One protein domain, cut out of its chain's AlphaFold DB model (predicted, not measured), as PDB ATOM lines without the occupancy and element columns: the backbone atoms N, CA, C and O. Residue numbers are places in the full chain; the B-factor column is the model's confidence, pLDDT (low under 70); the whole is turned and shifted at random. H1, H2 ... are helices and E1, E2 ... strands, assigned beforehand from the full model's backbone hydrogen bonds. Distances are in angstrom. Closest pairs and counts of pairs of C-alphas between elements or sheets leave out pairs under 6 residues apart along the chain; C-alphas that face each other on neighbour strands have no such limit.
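AT A GLANCE: This is residues 472 to 541 of the 851 residues of the protein "DNA-directed DNA polymerase" of Caenorhabditis remanei (UniProt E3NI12). What does it look like? With little regular structure, two small antiparallel hairpins, E1 with E2 beside H1, then E3 with E4 followed by H2, form a loose, flat row that residues 522 to 541 lengthen. How large is it? It has 70 printed residues, 26 in named elements, class mixed, radius of gyration of the C-alphas 14.1 A, spans 43 by 28 by 15 A.

HOW THE PARTS SIT: How do strands pair? E1, residues 472 to 474, and E2, residues 479 to 482, have N 472 and O 481 2.9 A apart. E3, residues 505 to 508, and E4, residues 513 to 516, have N 506 and O 515 2.9 A apart. What about helices? In H1, residues 484 to 490, every O i to N i+4 pair is within hydrogen-bond range; H2, residues 518 to 521, is too short for one.

IN THESE COORDINATES: Where does E1 begin? C-alpha 472 is at (43.202, 48.488, 29.686). Where does H2 end? C-alpha 521 is at (34.045, 47.578, 53.274).

THE WHOLE: Any cut? The printed part has no cut; H1 to E3 is a long link. Where is confidence low? Residues 495 and 530 are under 70.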
ATOM      1  N   ILE A 472      42.109  49.058  28.898       91.56
ATOM      2  CA  ILE A 472      43.202  48.488  29.686       91.56
ATOM      3  C   ILE A 472      42.594  47.739  30.863       91.56
ATOM      4  O   ILE A 472      41.882  48.332  31.676       91.56
ATOM      5  N   HIS A 473      42.863  46.442  30.937       92.69
ATOM      6  CA  HIS A 473      42.396  45.592  32.023       92.69
ATOM      7  C   HIS A 473      43.315  45.717  33.242       92.69
ATOM      8  O   HIS A 473      44.534  45.795  33.101       92.69
ATOM      9  N   CYS A 474      42.738  45.731  34.443       92.19
ATOM     10  CA  CYS A 474      43.489  45.650  35.691       92.19
ATOM     11  C   CYS A 474      43.259  44.297  36.365       92.19
ATOM     12  O   CYS A 474      42.148  44.040  36.823       92.19
ATOM     13  N   ASP A 475      44.314  43.500  36.532       90.62
ATOM     14  CA  ASP A 475      44.221  42.167  37.148       90.62
ATOM     15  C   ASP A 475      43.848  42.212  38.645       90.62
ATOM     16  O   ASP A 475      43.210  41.299  39.167       90.62
ATOM     17  N   ASP A 476      44.193  43.301  39.341       88.31
ATOM     18  CA  ASP A 476      43.935  43.477  40.777       88.31
ATOM     19  C   ASP A 476      42.447  43.713  41.094       88.31
ATOM     20  O   ASP A 476      41.895  43.136  42.034       88.31
ATOM     21  N   CYS A 477      41.799  44.618  40.353       89.31
ATOM     22  CA  CYS A 477      40.398  44.984  40.578       89.31
ATOM     23  C   CYS A 477      39.437  44.372  39.551       89.31
ATOM     24  O   CYS A 477      38.220  44.457  39.737       89.31
ATOM     25  N   ASN A 478      39.965  43.722  38.511       90.94
ATOM     26  CA  ASN A 478      39.223  43.080  37.427       90.94
ATOM     27  C   ASN A 478      38.313  44.059  36.648       90.94
ATOM     28  O   ASN A 478      37.266  43.678  36.131       90.94
ATOM     29  N   ILE A 479      38.669  45.348  36.612       90.00
ATOM     30  CA  ILE A 479      37.918  46.412  35.923       90.00
ATOM     31  C   ILE A 479      38.664  46.809  34.646       90.00
ATOM     32  O   ILE A 479      39.886  46.952  34.659       90.00
ATOM     33  N   ASP A 480      37.912  47.054  33.570       90.88
ATOM     34  CA  ASP A 480      38.429  47.631  32.328       90.88
ATOM     35  C   ASP A 480      38.366  49.164  32.368       90.88
ATOM     36  O   ASP A 480      37.302  49.755  32.591       90.88
ATOM     37  N   PHE A 481      39.502  49.815  32.118       90.94
ATOM     38  CA  PHE A 481      39.658  51.269  32.151       90.94
ATOM     39  C   PHE A 481      39.772  51.862  30.736       90.94
ATOM     40  O   PHE A 481      40.493  51.305  29.904       90.94
ATOM     41  N   PRO A 482      39.101  52.995  30.452       89.88
ATOM     42  CA  PRO A 482      39.205  53.694  29.172       89.88
ATOM     43  C   PRO A 482      40.441  54.613  29.119       89.88
ATOM     44  O   PRO A 482      40.404  55.744  29.614       89.88
ATOM     45  N   GLY A 483      41.521  54.139  28.500       91.25
ATOM     46  CA  GLY A 483      42.773  54.880  28.307       91.25
ATOM     47  C   GLY A 483      43.800  54.746  29.436       91.25
ATOM     48  O   GLY A 483      43.475  54.410  30.580       91.25
ATOM     49  N   GLN A 484      45.061  55.054  29.106       89.06
ATOM     50  CA  GLN A 484      46.205  54.927  30.020       89.06
ATOM     51  C   GLN A 484      46.118  55.890  31.209       89.06
ATOM     52  O   GLN A 484      46.335  55.472  32.341       89.06
ATOM     53  N   ASP A 485      45.704  57.146  31.002       89.44
ATOM     54  CA  ASP A 485      45.551  58.116  32.101       89.44
ATOM     55  C   ASP A 485      44.515  57.648  33.142       89.44
ATOM     56  O   ASP A 485      44.717  57.801  34.350       89.44
ATOM     57  N   CYS A 486      43.419  57.017  32.698       90.62
ATOM     58  CA  CYS A 486      42.410  56.468  33.602       90.62
ATOM     59  C   CYS A 486      42.976  55.305  34.428       90.62
ATOM     60  O   CYS A 486      42.756  55.244  35.645       90.62
ATOM     61  N   PHE A 487      43.747  54.428  33.781       91.44
ATOM     62  CA  PHE A 487      44.449  53.337  34.440       91.44
ATOM     63  C   PHE A 487      45.497  53.873  35.436       91.44
ATOM     64  O   PHE A 487      45.436  53.588  36.625       91.44
ATOM     65  N   ASP A 488      46.396  54.765  35.055       90.50
ATOM     66  CA  ASP A 488      47.439  55.226  35.980       90.50
ATOM     67  C   ASP A 488      46.863  55.956  37.204       90.50
ATOM     68  O   ASP A 488      47.394  55.874  38.316       90.50
ATOM     69  N   ARG A 489      45.734  56.655  37.034       90.25
ATOM     70  CA  ARG A 489      45.034  57.319  38.138       90.25
ATOM     71  C   ARG A 489      44.335  56.346  39.078       90.25
ATOM     72  O   ARG A 489      44.295  56.628  40.271       90.25
ATOM     73  N   HIS A 490      43.796  55.216  38.610       90.94
ATOM     74  CA  HIS A 490      43.063  54.298  39.498       90.94
ATOM     75  C   HIS A 490      43.969  53.635  40.557       90.94
ATOM     76  O   HIS A 490      43.484  53.261  41.633       90.94
ATOM     77  N   LEU A 491      45.276  53.561  40.274       91.00
ATOM     78  CA  LEU A 491      46.332  53.100  41.182       91.00
ATOM     79  C   LEU A 491      46.790  54.176  42.181       91.00
ATOM     80  O   LEU A 491      47.417  53.854  43.189       91.00
ATOM     81  N   LYS A 492      46.459  55.451  41.945       89.56
ATOM     82  CA  LYS A 492      46.856  56.569  42.810       89.56
ATOM     83  C   LYS A 492      45.831  56.830  43.911       89.56
ATOM     84  O   LYS A 492      44.616  56.719  43.736       89.56
ATOM     85  N   CYS A 493      46.335  57.254  45.064       83.25
ATOM     86  CA  CYS A 493      45.517  57.737  46.168       83.25
ATOM     87  C   CYS A 493      44.985  59.142  45.849       83.25
ATOM     88  O   CYS A 493      45.756  60.052  45.559       83.25
ATOM     89  N   ALA A 494      43.667  59.348  45.943       71.12
ATOM     90  CA  ALA A 494      43.062  60.669  45.720       71.12
ATOM     91  C   ALA A 494      43.471  61.712  46.781       71.12
ATOM     92  O   ALA A 494      43.451  62.910  46.519       71.12
ATOM     93  N   THR A 495      43.818  61.256  47.985       68.00
ATOM     94  CA  THR A 495      44.396  62.046  49.080       68.00
ATOM     95  C   THR A 495      45.388  61.161  49.838       68.00
ATOM     96  O   THR A 495      45.241  59.941  49.812       68.00
ATOM     97  N   GLY A 496      46.372  61.741  50.535       70.69
ATOM     98  CA  GLY A 496      47.467  60.988  51.175       70.69
ATOM     99  C   GLY A 496      47.051  59.897  52.179       70.69
ATOM    100  O   GLY A 496      47.828  58.990  52.437       70.69
ATOM    101  N   HIS A 497      45.819  59.939  52.699       72.38
ATOM    102  CA  HIS A 497      45.273  58.932  53.623       72.38
ATOM    103  C   HIS A 497      44.208  58.013  52.995       72.38
ATOM    104  O   HIS A 497      43.668  57.142  53.673       72.38
ATOM    105  N   ALA A 498      43.832  58.224  51.730       78.06
ATOM    106  CA  ALA A 498      42.777  57.453  51.081       78.06
ATOM    107  C   ALA A 498      43.354  56.290  50.272       78.06
ATOM    108  O   ALA A 498      44.288  56.484  49.506       78.06
ATOM    109  N   LEU A 499      42.718  55.118  50.345       83.94
ATOM    110  CA  LEU A 499      43.068  53.988  49.479       83.94
ATOM    111  C   LEU A 499      42.943  54.361  47.983       83.94
ATOM    112  O   LEU A 499      42.025  55.123  47.628       83.94
ATOM    113  N   PRO A 500      43.793  53.808  47.099       89.00
ATOM    114  CA  PRO A 500      43.590  53.859  45.654       89.00
ATOM    115  C   PRO A 500      42.218  53.324  45.250       89.00
ATOM    116  O   PRO A 500      41.624  52.513  45.968       89.00
ATOM    117  N   ASN A 501      41.698  53.743  44.095       87.88
ATOM    118  CA  ASN A 501      40.391  53.250  43.650       87.88
ATOM    119  C   ASN A 501      40.421  51.745  43.340       87.88
ATOM    120  O   ASN A 501      39.449  51.056  43.647       87.88
ATOM    121  N   CYS A 502      41.571  51.239  42.875       89.81
ATOM    122  CA  CYS A 502      41.862  49.810  42.709       89.81
ATOM    123  C   CYS A 502      41.560  48.985  43.972       89.81
ATOM    124  O   CYS A 502      40.958  47.920  43.917       89.81
ATOM    125  N   LYS A 503      41.915  49.514  45.150       89.00
ATOM    126  CA  LYS A 503      41.690  48.840  46.436       89.00
ATOM    127  C   LYS A 503      40.323  49.146  47.045       89.00
ATOM    128  O   LYS A 503      40.030  48.667  48.134       89.00
ATOM    129  N   LYS A 504      39.467  49.934  46.384       87.69
ATOM    130  CA  LYS A 504      38.115  50.281  46.867       87.69
ATOM    131  C   LYS A 504      37.013  49.512  46.166       87.69
ATOM    132  O   LYS A 504      36.041  49.132  46.822       87.69
ATOM    133  N   PHE A 505      37.145  49.316  44.860       88.75
ATOM    134  CA  PHE A 505      36.132  48.699  44.014       88.75
ATOM    135  C   PHE A 505      36.738  47.553  43.223       88.75
ATOM    136  O   PHE A 505      37.901  47.619  42.847       88.75
ATOM    137  N   PHE A 506      35.939  46.526  42.963       90.25
ATOM    138  CA  PHE A 506      36.319  45.427  42.089       90.25
ATOM    139  C   PHE A 506      35.106  44.939  41.294       90.25
ATOM    140  O   PHE A 506      33.952  45.158  41.691       90.25
ATOM    141  N   PHE A 507      35.363  44.268  40.178       89.06
ATOM    142  CA  PHE A 507      34.343  43.586  39.394       89.06
ATOM    143  C   PHE A 507      34.288  42.101  39.765       89.06
ATOM    144  O   PHE A 507      35.279  41.373  39.671       89.06
ATOM    145  N   CYS A 508      33.117  41.627  40.189       88.38
ATOM    146  CA  CYS A 508      32.926  40.220  40.513       88.38
ATOM    147  C   CYS A 508      32.537  39.418  39.265       88.38
ATOM    148  O   CYS A 508      31.412  39.546  38.783       88.38
ATOM    149  N   SER A 509      33.403  38.502  38.822       86.19
ATOM    150  CA  SER A 509      33.138  37.626  37.667       86.19
ATOM    151  C   SER A 509      31.971  36.651  37.873       86.19
ATOM    152  O   SER A 509      31.420  36.147  36.904       86.19
ATOM    153  N   LYS A 510      31.565  36.369  39.122       84.88
ATOM    154  CA  LYS A 510      30.449  35.449  39.418       84.88
ATOM    155  C   LYS A 510      29.082  36.098  39.224       84.88
ATOM    156  O   LYS A 510      28.180  35.475  38.678       84.88
ATOM    157  N   CYS A 511      28.904  37.329  39.708       84.25
ATOM    158  CA  CYS A 511      27.622  38.032  39.620       84.25
ATOM    159  C   CYS A 511      27.609  39.165  38.590       84.25
ATOM    160  O   CYS A 511      26.599  39.862  38.496       84.25
ATOM    161  N   MET A 512      28.716  39.374  37.870       84.62
ATOM    162  CA  MET A 512      28.892  40.400  36.837       84.62
ATOM    163  C   MET A 512      28.531  41.812  37.327       84.62
ATOM    164  O   MET A 512      27.910  42.603  36.617       84.62
ATOM    165  N   LYS A 513      28.870  42.123  38.585       82.62
ATOM    166  CA  LYS A 513      28.566  43.410  39.228       82.62
ATOM    167  C   LYS A 513      29.806  43.997  39.883       82.62
ATOM    168  O   LYS A 513      30.661  43.274  40.392       82.62
ATOM    169  N   TYR A 514      29.831  45.323  39.923       85.50
ATOM    170  CA  TYR A 514      30.808  46.101  40.668       85.50
ATOM    171  C   TYR A 514      30.415  46.141  42.148       85.50
ATOM    172  O   TYR A 514      29.286  46.509  42.482       85.50
ATOM    173  N   ASP A 515      31.334  45.777  43.038       84.31
ATOM    174  CA  ASP A 515      31.158  45.907  44.489       84.31
ATOM    175  C   ASP A 515      32.435  46.472  45.127       84.31
ATOM    176  O   ASP A 515      33.437  46.749  44.469       84.31
ATOM    177  N   ARG A 516      32.373  46.718  46.431       86.19
ATOM    178  CA  ARG A 516      33.485  47.211  47.233       86.19
ATOM    179  C   ARG A 516      34.356  46.062  47.704       86.19
ATOM    180  O   ARG A 516      33.837  45.029  48.125       86.19
ATOM    181  N   THR A 517      35.663  46.282  47.703       84.38
ATOM    182  CA  THR A 517      36.637  45.314  48.216       84.38
ATOM    183  C   THR A 517      36.413  45.037  49.713       84.38
ATOM    184  O   THR A 517      35.907  45.903  50.445       84.38
ATOM    185  N   PRO A 518      36.820  43.854  50.210       81.88
ATOM    186  CA  PRO A 518      36.786  43.544  51.638       81.88
ATOM    187  C   PRO A 518      37.614  44.513  52.483       81.88
ATOM    188  O   PRO A 518      37.193  44.863  53.583       81.88
ATOM    189  N   GLU A 519      38.735  44.997  51.946       83.50
ATOM    190  CA  GLU A 519      39.606  45.982  52.590       83.50
ATOM    191  C   GLU A 519      38.873  47.310  52.843       83.50
ATOM    192  O   GLU A 519      38.909  47.851  53.948       83.50
ATOM    193  N   TYR A 520      38.116  47.804  51.857       82.12
ATOM    194  CA  TYR A 520      37.377  49.059  51.994       82.12
ATOM    195  C   TYR A 520      36.080  48.913  52.805       82.12
ATOM    196  O   TYR A 520      35.705  49.812  53.561       82.12
ATOM    197  N   ARG A 521      35.360  47.795  52.647       78.50
ATOM    198  CA  ARG A 521      34.045  47.578  53.274       78.50
ATOM    199  C   ARG A 521      34.114  46.898  54.648       78.50
ATOM    200  O   ARG A 521      33.111  46.927  55.359       78.50
ATOM    201  N   LYS A 522      35.256  46.307  55.018       77.06
ATOM    202  CA  LYS A 522      35.424  45.439  56.198       77.06
ATOM    203  C   LYS A 522      34.420  44.277  56.217       77.06
ATOM    204  O   LYS A 522      33.793  43.992  57.232       77.06
ATOM    205  N   GLY A 523      34.219  43.640  55.064       75.44
ATOM    206  CA  GLY A 523      33.323  42.492  54.910       75.44
ATOM    207  C   GLY A 523      33.385  41.900  53.504       75.44
ATOM    208  O   GLY A 523      33.639  42.625  52.542       75.44
ATOM    209  N   SER A 524      33.160  40.592  53.378       75.88
ATOM    210  CA  SER A 524      33.234  39.885  52.097       75.88
ATOM    211  C   SER A 524      32.063  40.229  51.169       75.88
ATOM    212  O   SER A 524      30.940  40.523  51.594       75.88
ATOM    213  N   HIS A 525      32.339  40.207  49.865       80.50
ATOM    214  CA  HIS A 525      31.300  40.223  48.847       80.50
ATOM    215  C   HIS A 525      30.536  38.894  48.868       80.50
ATOM    216  O   HIS A 525      31.141  37.826  48.925       80.50
ATOM    217  N   VAL A 526      29.211  38.971  48.783       81.12
ATOM    218  CA  VAL A 526      28.327  37.812  48.647       81.12
ATOM    219  C   VAL A 526      27.482  38.056  47.401       81.12
ATOM    220  O   VAL A 526      26.800  39.079  47.297       81.12
ATOM    221  N   CYS A 527      27.568  37.149  46.430       79.69
ATOM    222  CA  CYS A 527      26.803  37.241  45.191       79.69
ATOM    223  C   CYS A 527      25.294  37.110  45.483       79.69
ATOM    224  O   CYS A 527      24.904  36.415  46.415       79.69
ATOM    225  N   GLY A 528      24.441  37.796  44.714       72.38
ATOM    226  CA  GLY A 528      22.973  37.747  44.865       72.38
ATOM    227  C   GLY A 528      22.380  38.753  45.866       72.38
ATOM    228  O   GLY A 528      21.326  39.329  45.605       72.38
ATOM    229  N   VAL A 529      23.088  39.106  46.947       73.94
ATOM    230  CA  VAL A 529      22.566  40.009  47.998       73.94
ATOM    231  C   VAL A 529      22.738  41.501  47.676       73.94
ATOM    232  O   VAL A 529      23.589  42.218  48.215       73.94
ATOM    233  N   THR A 530      21.916  42.005  46.759       67.12
ATOM    234  CA  THR A 530      22.039  43.382  46.250       67.12
ATOM    235  C   THR A 530      21.352  44.443  47.106       67.12
ATOM    236  O   THR A 530      21.640  45.625  46.938       67.12
ATOM    237  N   HIS A 531      20.451  44.055  48.010       73.00
ATOM    238  CA  HIS A 531      19.585  44.984  48.733       73.00
ATOM    239  C   HIS A 531      19.770  44.863  50.250       73.00
ATOM    240  O   HIS A 531      19.912  43.767  50.778       73.00
ATOM    241  N   PHE A 532      19.778  45.983  50.975       80.00
ATOM    242  CA  PHE A 532      19.726  45.979  52.439       80.00
ATOM    243  C   PHE A 532      18.265  46.155  52.876       80.00
ATOM    244  O   PHE A 532      17.709  47.232  52.670       80.00
ATOM    245  N   CYS A 533      17.627  45.127  53.456       79.25
ATOM    246  CA  CYS A 533      16.255  45.263  53.975       79.25
ATOM    247  C   CYS A 533      16.314  46.144  55.230       79.25
ATOM    248  O   CYS A 533      16.935  45.761  56.221       79.25
ATOM    249  N   ALA A 534      15.643  47.295  55.228       78.31
ATOM    250  CA  ALA A 534      15.515  48.118  56.433       78.31
ATOM    251  C   ALA A 534      14.712  47.408  57.546       78.31
ATOM    252  O   ALA A 534      14.911  47.702  58.723       78.31
ATOM    253  N   ILE A 535      13.852  46.451  57.169       80.38
ATOM    254  CA  ILE A 535      13.024  45.655  58.082       80.38
ATOM    255  C   ILE A 535      13.888  44.607  58.796       80.38
ATOM    256  O   ILE A 535      14.061  44.729  60.005       80.38
ATOM    257  N   CYS A 536      14.500  43.648  58.079       81.62
ATOM    258  CA  CYS A 536      15.342  42.598  58.686       81.62
ATOM    259  C   CYS A 536      16.753  43.066  59.082       81.62
ATOM    260  O   CYS A 536      17.484  42.347  59.759       81.62
ATOM    261  N   LYS A 537      17.148  44.278  58.663       77.25
ATOM    262  CA  LYS A 537      18.475  44.884  58.877       77.25
ATOM    263  C   LYS A 537      19.644  44.044  58.344       77.25
ATOM    264  O   LYS A 537      20.761  44.149  58.846       77.25
ATOM    265  N   ALA A 538      19.409  43.247  57.302       75.81
ATOM    266  CA  ALA A 538      20.420  42.418  56.653       75.81
ATOM    267  C   ALA A 538      20.465  42.656  55.136       75.81
ATOM    268  O   ALA A 538      19.492  43.108  54.525       75.81
ATOM    269  N   LYS A 539      21.609  42.336  54.515       73.44
ATOM    270  CA  LYS A 539      21.703  42.269  53.052       73.44
ATOM    271  C   LYS A 539      21.067  40.977  52.552       73.44
ATOM    272  O   LYS A 539      21.473  39.894  52.962       73.44
ATOM    273  N   LYS A 540      20.085  41.110  51.672       80.25
ATOM    274  CA  LYS A 540      19.289  40.031  51.098       80.25
ATOM    275  C   LYS A 540      19.044  40.306  49.613       80.25
ATOM    276  O   LYS A 540      19.452  41.344  49.075       80.25
ATOM    277  N   GLU A 541      18.422  39.351  48.944       78.25
ATOM    278  CA  GLU A 541      17.909  39.539  47.590       78.25
ATOM    279  C   GLU A 541      16.736  40.534  47.603       78.25
ATOM    280  O   GLU A 541      16.201  40.884  48.663       78.25
TER     281      GLU A 541